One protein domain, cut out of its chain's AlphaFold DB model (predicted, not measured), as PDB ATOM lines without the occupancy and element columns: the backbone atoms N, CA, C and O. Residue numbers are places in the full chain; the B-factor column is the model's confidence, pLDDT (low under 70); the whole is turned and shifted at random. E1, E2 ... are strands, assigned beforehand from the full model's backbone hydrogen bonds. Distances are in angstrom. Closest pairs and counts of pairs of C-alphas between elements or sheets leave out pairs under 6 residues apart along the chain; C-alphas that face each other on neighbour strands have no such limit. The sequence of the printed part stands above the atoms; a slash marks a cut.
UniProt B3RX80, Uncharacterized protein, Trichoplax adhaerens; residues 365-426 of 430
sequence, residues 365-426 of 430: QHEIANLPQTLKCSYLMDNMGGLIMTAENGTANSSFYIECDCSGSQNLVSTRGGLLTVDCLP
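Overview. This is residues 365 to 426 of the 430 residues of an uncharacterized protein of Trichoplax adhaerens (UniProt B3RX80). Little regular structure is present: two slender strand hairpins, E1 with E2 and E3 with E4, come nearest at the E2 to E3 link, with a long loop, residues 406 to 419, between E3 and E4. The 62 printed residues hold four named strands, E1 to E4, in two antiparallel sheets, and no named helix; the class is all strand, with 24 residues in named elements. The whole is elongated, 37 by 23 by 18 A, and only just loose, close to compact, with a radius of gyration of the C-alphas of 12.9 A.

Arrangement. Residues 365 to 366 pair antiparallel with residues 377 to 378 of E1, residues 375 to 380. E1 and E2, residues 388 to 393, form a hairpin at 166 degrees, with N 378 and O 390 within hydrogen-bond range at 2.9 A. E3, residues 400 to 405, and E4, residues 420 to 425, form a hairpin at 165 degrees, with N 404 and O 421 within range at 2.8 A. The closest C-alphas of E2 and E4, Asn 393 and Leu 425, are 6.2 A apart. E1 is apart from E3 and E4.

Along the chain. E1 begins at C-alpha 375 (129.293, 119.204, 163.975) and is 17.0 A long; E2 is 17.1 A, E3 16.0 A and E4 16.4 A, ending at C-alpha 425 (124.416, 110.891, 164.416).

Size, cuts and confidence. The two C-alphas farthest apart, Asn 397 and Asn 411, are 38.2 A apart. The printed part has no cut. The link E3 to E4 is long. Low-confidence residues, with pLDDT under 70, include 367 to 373 and 410 to 413.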
ATOM      1  N   GLN A 365     129.063 124.715 153.298       83.06
ATOM      2  CA  GLN A 365     128.932 124.465 154.722       83.06
ATOM      3  C   GLN A 365     127.927 125.460 155.311       83.06
ATOM      4  O   GLN A 365     127.979 126.658 155.031       83.06
ATOM      5  N   HIS A 366     126.994 124.957 156.109       79.62
ATOM      6  CA  HIS A 366     126.068 125.777 156.866       79.62
ATOM      7  C   HIS A 366     126.593 125.929 158.293       79.62
ATOM      8  O   HIS A 366     126.649 124.965 159.058       79.62
ATOM      9  N   GLU A 367     126.995 127.147 158.646       69.56
ATOM     10  CA  GLU A 367     127.386 127.482 160.010       69.56
ATOM     11  C   GLU A 367     126.133 127.773 160.831       69.56
ATOM     12  O   GLU A 367     125.488 128.810 160.676       69.56
ATOM     13  N   ILE A 368     125.764 126.839 161.705       68.69
ATOM     14  CA  ILE A 368     124.648 127.039 162.623       68.69
ATOM     15  C   ILE A 368     125.187 127.707 163.888       68.69
ATOM     16  O   ILE A 368     126.068 127.171 164.568       68.69
ATOM     17  N   ALA A 369     124.641 128.876 164.220       55.66
ATOM     18  CA  ALA A 369     124.976 129.578 165.451       55.66
ATOM     19  C   ALA A 369     124.700 128.681 166.675       55.66
ATOM     20  O   ALA A 369     123.622 128.100 166.793       55.66
ATOM     21  N   ASN A 370     125.666 128.602 167.595       63.19
ATOM     22  CA  ASN A 370     125.640 127.812 168.841       63.19
ATOM     23  C   ASN A 370     125.850 126.291 168.719       63.19
ATOM     24  O   ASN A 370     125.734 125.597 169.731       63.19
ATOM     25  N   LEU A 371     126.202 125.754 167.546       64.94
ATOM     26  CA  LEU A 371     126.669 124.365 167.441       64.94
ATOM     27  C   LEU A 371     128.187 124.268 167.689       64.94
ATOM     28  O   LEU A 371     128.934 125.177 167.319       64.94
ATOM     29  N   PRO A 372     128.680 123.186 168.325       65.31
ATOM     30  CA  PRO A 372     130.114 122.978 168.467       65.31
ATOM     31  C   PRO A 372     130.745 122.826 167.076       65.31
ATOM     32  O   PRO A 372     130.184 122.146 166.221       65.31
ATOM     33  N   GLN A 373     131.938 123.404 166.865       64.25
ATOM     34  CA  GLN A 373     132.685 123.352 165.587       64.25
ATOM     35  C   GLN A 373     132.915 121.925 165.048       64.25
ATOM     36  O   GLN A 373     133.307 121.728 163.901       64.25
ATOM     37  N   THR A 374     132.696 120.920 165.892       72.50
ATOM     38  CA  THR A 374     132.791 119.495 165.591       72.50
ATOM     39  C   THR A 374     131.583 118.924 164.848       72.50
ATOM     40  O   THR A 374     131.706 117.822 164.326       72.50
ATOM     41  N   LEU A 375     130.429 119.604 164.811       78.25
ATOM     42  CA  LEU A 375     129.293 119.204 163.975       78.25
ATOM     43  C   LEU A 375     129.312 120.032 162.689       78.25
ATOM     44  O   LEU A 375     129.193 121.257 162.733       78.25
ATOM     45  N   LYS A 376     129.446 119.363 161.545       83.19
ATOM     46  CA  LYS A 376     129.448 120.020 160.236       83.19
ATOM     47  C   LYS A 376     128.202 119.623 159.468       83.19
ATOM     48  O   LYS A 376     128.007 118.443 159.199       83.19
ATOM     49  N   CYS A 377     127.389 120.601 159.096       84.88
ATOM     50  CA  CYS A 377     126.260 120.408 158.195       84.88
ATOM     51  C   CYS A 377     126.598 121.058 156.856       84.88
ATOM     52  O   CYS A 377     126.937 122.241 156.814       84.88
ATOM     53  N   SER A 378     126.490 120.303 155.773       87.44
ATOM     54  CA  SER A 378     126.740 120.786 154.420       87.44
ATOM     55  C   SER A 378     125.527 120.531 153.548       87.44
ATOM     56  O   SER A 378     124.784 119.567 153.739       87.44
ATOM     57  N   TYR A 379     125.311 121.409 152.580       86.94
ATOM     58  CA  TYR A 379     124.236 121.244 151.620       86.94
ATOM     59  C   TYR A 379     124.706 121.548 150.205       86.94
ATOM     60  O   TYR A 379     125.559 122.402 149.973       86.94
ATOM     61  N   LEU A 380     124.125 120.848 149.241       84.62
ATOM     62  CA  LEU A 380     124.388 121.034 147.825       84.62
ATOM     63  C   LEU A 380     123.070 121.314 147.100       84.62
ATOM     64  O   LEU A 380     122.176 120.467 147.076       84.62
ATOM     65  N   MET A 381     122.980 122.507 146.512       80.75
ATOM     66  CA  MET A 381     121.850 122.968 145.690       80.75
ATOM     67  C   MET A 381     122.299 123.396 144.289       80.75
ATOM     68  O   MET A 381     121.592 123.163 143.307       80.75
ATOM     69  N   ASP A 382     123.486 123.997 144.191       73.94
ATOM     70  CA  ASP A 382     124.014 124.554 142.949       73.94
ATOM     71  C   ASP A 382     124.179 123.448 141.888       73.94
ATOM     72  O   ASP A 382     124.847 122.431 142.102       73.94
ATOM     73  N   ASN A 383     123.546 123.640 140.726       68.31
ATOM     74  CA  ASN A 383     123.518 122.686 139.609       68.31
ATOM     75  C   ASN A 383     122.994 121.282 139.977       68.31
ATOM     76  O   ASN A 383     123.400 120.296 139.349       68.31
ATOM     77  N   MET A 384     122.120 121.183 140.991       71.19
ATOM     78  CA  MET A 384     121.614 119.902 141.500       71.19
ATOM     79  C   MET A 384     120.119 119.628 141.310       71.19
ATOM     80  O   MET A 384     119.663 118.576 141.746       71.19
ATOM     81  N   GLY A 385     119.338 120.513 140.679       66.94
ATOM     82  CA  GLY A 385     117.899 120.278 140.436       66.94
ATOM     83  C   GLY A 385     117.077 119.937 141.698       66.94
ATOM     84  O   GLY A 385     115.964 119.432 141.592       66.94
ATOM     85  N   GLY A 386     117.640 120.171 142.887       76.06
ATOM     86  CA  GLY A 386     117.190 119.647 144.171       76.06
ATOM     87  C   GLY A 386     118.239 119.881 145.264       76.06
ATOM     88  O   GLY A 386     119.311 120.427 145.004       76.06
ATOM     89  N   LEU A 387     117.915 119.469 146.490       79.00
ATOM     90  CA  LEU A 387     118.730 119.677 147.687       79.00
ATOM     91  C   LEU A 387     119.282 118.340 148.192       79.00
ATOM     92  O   LEU A 387     118.524 117.396 148.405       79.00
ATOM     93  N   ILE A 388     120.596 118.269 148.410       83.12
ATOM     94  CA  ILE A 388     121.231 117.180 149.164       83.12
ATOM     95  C   ILE A 388     121.827 117.783 150.430       83.12
ATOM     96  O   ILE A 388     122.606 118.728 150.342       83.12
ATOM     97  N   MET A 389     121.469 117.237 151.589       84.06
ATOM     98  CA  MET A 389     122.011 117.642 152.885       84.06
ATOM     99  C   MET A 389     122.833 116.504 153.476       84.06
ATOM    100  O   MET A 389     122.410 115.347 153.452       84.06
ATOM    101  N   THR A 390     123.995 116.840 154.018       86.62
ATOM    102  CA  THR A 390     124.859 115.921 154.753       86.62
ATOM    103  C   THR A 390     125.218 116.527 156.098       86.62
ATOM    104  O   THR A 390     125.299 117.748 156.252       86.62
ATOM    105  N   ALA A 391     125.414 115.668 157.090       85.88
ATOM    106  CA  ALA A 391     125.844 116.086 158.408       85.88
ATOM    107  C   ALA A 391     126.870 115.096 158.956       85.88
ATOM    108  O   ALA A 391     126.674 113.883 158.882       85.88
ATOM    109  N   GLU A 392     127.967 115.624 159.487       86.00
ATOM    110  CA  GLU A 392     129.075 114.861 160.051       86.00
ATOM    111  C   GLU A 392     129.231 115.197 161.533       86.00
ATOM    112  O   GLU A 392     129.362 116.366 161.913       86.00
ATOM    113  N   ASN A 393     129.263 114.158 162.368       85.31
ATOM    114  CA  ASN A 393     129.579 114.279 163.782       85.31
ATOM    115  C   ASN A 393     131.061 113.974 164.035       85.31
ATOM    116  O   ASN A 393     131.477 112.819 164.086       85.31
ATOM    117  N   GLY A 394     131.852 115.021 164.255       81.06
ATOM    118  CA  GLY A 394     133.264 114.920 164.616       81.06
ATOM    119  C   GLY A 394     133.535 114.720 166.112       81.06
ATOM    120  O   GLY A 394     134.700 114.690 166.505       81.06
ATOM    121  N   THR A 395     132.512 114.622 166.969       80.62
ATOM    122  CA  THR A 395     132.719 114.437 168.416       80.62
ATOM    123  C   THR A 395     133.057 112.989 168.760       80.62
ATOM    124  O   THR A 395     132.537 112.052 168.161       80.62
ATOM    125  N   ALA A 396     133.917 112.798 169.762       78.56
ATOM    126  CA  ALA A 396     134.305 111.465 170.222       78.56
ATOM    127  C   ALA A 396     133.239 110.796 171.111       78.56
ATOM    128  O   ALA A 396     133.108 109.579 171.102       78.56
ATOM    129  N   ASN A 397     132.461 111.579 171.868       81.94
ATOM    130  CA  ASN A 397     131.641 111.042 172.966       81.94
ATOM    131  C   ASN A 397     130.177 111.512 172.953       81.94
ATOM    132  O   ASN A 397     129.445 111.234 173.901       81.94
ATOM    133  N   SER A 398     129.733 112.256 171.938       82.88
ATOM    134  CA  SER A 398     128.381 112.822 171.905       82.88
ATOM    135  C   SER A 398     127.630 112.366 170.664       82.88
ATOM    136  O   SER A 398     128.196 112.289 169.579       82.88
ATOM    137  N   SER A 399     126.348 112.057 170.822       84.94
ATOM    138  CA  SER A 399     125.428 111.817 169.713       84.94
ATOM    139  C   SER A 399     124.547 113.039 169.497       84.94
ATOM    140  O   SER A 399     124.119 113.663 170.470       84.94
ATOM    141  N   PHE A 400     124.228 113.347 168.244       84.69
ATOM    142  CA  PHE A 400     123.339 114.455 167.900       84.69
ATOM    143  C   PHE A 400     122.068 113.935 167.249       84.69
ATOM    144  O   PHE A 400     122.121 113.040 166.411       84.69
ATOM    145  N   TYR A 401     120.934 114.528 167.610       86.06
ATOM    146  CA  TYR A 401     119.688 114.338 166.881       86.06
ATOM    147  C   TYR A 401     119.590 115.414 165.810       86.06
ATOM    148  O   TYR A 401     119.751 116.598 166.107       86.06
ATOM    149  N   ILE A 402     119.356 114.992 164.574       84.25
ATOM    150  CA  ILE A 402     119.132 115.891 163.450       84.25
ATOM    151  C   ILE A 402     117.707 115.710 162.987       84.25
ATOM    152  O   ILE A 402     117.286 114.609 162.641       84.25
ATOM    153  N   GLU A 403     116.991 116.821 162.959       86.06
ATOM    154  CA  GLU A 403     115.657 116.925 162.404       86.06
ATOM    155  C   GLU A 403     115.728 117.825 161.173       86.06
ATOM    156  O   GLU A 403     116.221 118.952 161.229       86.06
ATOM    157  N   CYS A 404     115.273 117.298 160.043       82.62
ATOM    158  CA  CYS A 404     115.115 118.040 158.806       82.62
ATOM    159  C   CYS A 404     113.626 118.067 158.467       82.62
ATOM    160  O   CYS A 404     113.050 117.046 158.078       82.62
ATOM    161  N   ASP A 405     113.019 119.240 158.651       84.81
ATOM    162  CA  ASP A 405     111.624 119.508 158.325       84.81
ATOM    163  C   ASP A 405     111.521 120.289 157.011       84.81
ATOM    164  O   ASP A 405     111.887 121.461 156.913       84.81
ATOM    165  N   CYS A 406     111.017 119.618 155.981       78.75
ATOM    166  CA  CYS A 406     110.709 120.191 154.676       78.75
ATOM    167  C   CYS A 406     109.196 120.313 154.428       78.75
ATOM    168  O   CYS A 406     108.787 120.542 153.291       78.75
ATOM    169  N   SER A 407     108.350 120.170 155.455       80.12
ATOM    170  CA  SER A 407     106.883 120.203 155.324       80.12
ATOM    171  C   SER A 407     106.339 121.533 154.786       80.12
ATOM    172  O   SER A 407     105.330 121.548 154.081       80.12
ATOM    173  N   GLY A 408     107.027 122.644 155.059       77.31
ATOM    174  CA  GLY A 408     106.674 123.973 154.553       77.31
ATOM    175  C   GLY A 408     107.034 124.220 153.082       77.31
ATOM    176  O   GLY A 408     106.675 125.261 152.536       77.31
ATOM    177  N   SER A 409     107.747 123.297 152.433       77.31
ATOM    178  CA  SER A 409     108.205 123.452 151.051       77.31
ATOM    179  C   SER A 409     107.283 122.730 150.069       77.31
ATOM    180  O   SER A 409     106.925 121.570 150.258       77.31
ATOM    181  N   GLN A 410     106.921 123.406 148.981       67.12
ATOM    182  CA  GLN A 410     106.132 122.822 147.894       67.12
ATOM    183  C   GLN A 410     107.063 122.213 146.832       67.12
ATOM    184  O   GLN A 410     108.155 122.725 146.598       67.12
ATOM    185  N   ASN A 411     106.627 121.135 146.170       67.56
ATOM    186  CA  ASN A 411     107.348 120.452 145.078       67.56
ATOM    187  C   ASN A 411     108.670 119.753 145.459       67.56
ATOM    188  O   ASN A 411     109.548 119.595 144.611       67.56
ATOM    189  N   LEU A 412     108.814 119.291 146.703       69.38
ATOM    190  CA  LEU A 412     109.939 118.443 147.102       69.38
ATOM    191  C   LEU A 412     109.558 116.963 147.085       69.38
ATOM    192  O   LEU A 412     108.528 116.556 147.621       69.38
ATOM    193  N   VAL A 413     110.439 116.147 146.510       67.25
ATOM    194  CA  VAL A 413     110.373 114.686 146.586       67.25
ATOM    195  C   VAL A 413     111.513 114.219 147.479       67.25
ATOM    196  O   VAL A 413     112.684 114.374 147.139       67.25
ATOM    197  N   SER A 414     111.166 113.662 148.638       70.62
ATOM    198  CA  SER A 414     112.147 113.130 149.582       70.62
ATOM    199  C   SER A 414     112.573 111.722 149.187       70.62
ATOM    200  O   SER A 414     111.740 110.828 149.031       70.62
ATOM    201  N   THR A 415     113.883 111.492 149.112       67.19
ATOM    202  CA  THR A 415     114.463 110.153 148.910       67.19
ATOM    203  C   THR A 415     114.239 109.223 150.106       67.19
ATOM    204  O   THR A 415     114.379 108.011 149.972       67.19
ATOM    205  N   ARG A 416     113.857 109.772 151.269       71.06
ATOM    206  CA  ARG A 416     113.508 109.027 152.490       71.06
ATOM    207  C   ARG A 416     112.002 108.753 152.617       71.06
ATOM    208  O   ARG A 416     111.578 108.180 153.614       71.06
ATOM    209  N   GLY A 417     111.188 109.167 151.642       65.25
ATOM    210  CA  GLY A 417     109.739 108.920 151.618       65.25
ATOM    211  C   GLY A 417     108.890 109.837 152.510       65.25
ATOM    212  O   GLY A 417     107.667 109.771 152.435       65.25
ATOM    213  N   GLY A 418     109.506 110.719 153.306       72.44
ATOM    214  CA  GLY A 418     108.825 111.699 154.161       72.44
ATOM    215  C   GLY A 418     109.469 113.086 154.091       72.44
ATOM    216  O   GLY A 418     110.672 113.199 153.859       72.44
ATOM    217  N   LEU A 419     108.663 114.139 154.267       79.62
ATOM    218  CA  LEU A 419     109.135 115.534 154.304       79.62
ATOM    219  C   LEU A 419     109.738 115.919 155.660       79.62
ATOM    220  O   LEU A 419     110.545 116.838 155.716       79.62
ATOM    221  N   LEU A 420     109.364 115.210 156.723       82.25
ATOM    222  CA  LEU A 420     110.014 115.283 158.022       82.25
ATOM    223  C   LEU A 420     110.906 114.055 158.174       82.25
ATOM    224  O   LEU A 420     110.427 112.922 158.079       82.25
ATOM    225  N   THR A 421     112.194 114.277 158.399       80.94
ATOM    226  CA  THR A 421     113.162 113.204 158.636       80.94
ATOM    227  C   THR A 421     113.929 113.483 159.915       80.94
ATOM    228  O   THR A 421     114.370 114.606 160.148       80.94
ATOM    229  N   VAL A 422     114.062 112.456 160.752       83.50
ATOM    230  CA  VAL A 422     114.803 112.522 162.013       83.50
ATOM    231  C   VAL A 422     115.845 111.416 161.998       83.50
ATOM    232  O   VAL A 422     115.512 110.264 161.719       83.50
ATOM    233  N   ASP A 423     117.092 111.768 162.285       83.69
ATOM    234  CA  ASP A 423     118.208 110.830 162.354       83.69
ATOM    235  C   ASP A 423     119.059 111.084 163.607       83.69
ATOM    236  O   ASP A 423     119.032 112.166 164.199       83.69
ATOM    237  N   CYS A 424     119.811 110.070 164.024       85.00
ATOM    238  CA  CYS A 424     120.743 110.155 165.141       85.00
ATOM    239  C   CYS A 424     122.163 109.943 164.623       85.00
ATOM    240  O   CYS A 424     122.506 108.868 164.134       85.00
ATOM    241  N   LEU A 425     123.005 110.967 164.758       84.75
ATOM    242  CA  LEU A 425     124.416 110.891 164.416       84.75
ATOM    243  C   LEU A 425     125.218 110.359 165.608       84.75
ATOM    244  O   LEU A 425     125.387 111.087 166.593       84.75
ATOM    245  N   PRO A 426     125.754 109.128 165.543       83.12
ATOM    246  CA  PRO A 426     126.606 108.597 166.598       83.12
ATOM    247  C   PRO A 426     127.954 109.339 166.651       83.12
ATOM    248  O   PRO A 426     128.324 110.003 165.677       83.12
TER     249      PRO A 426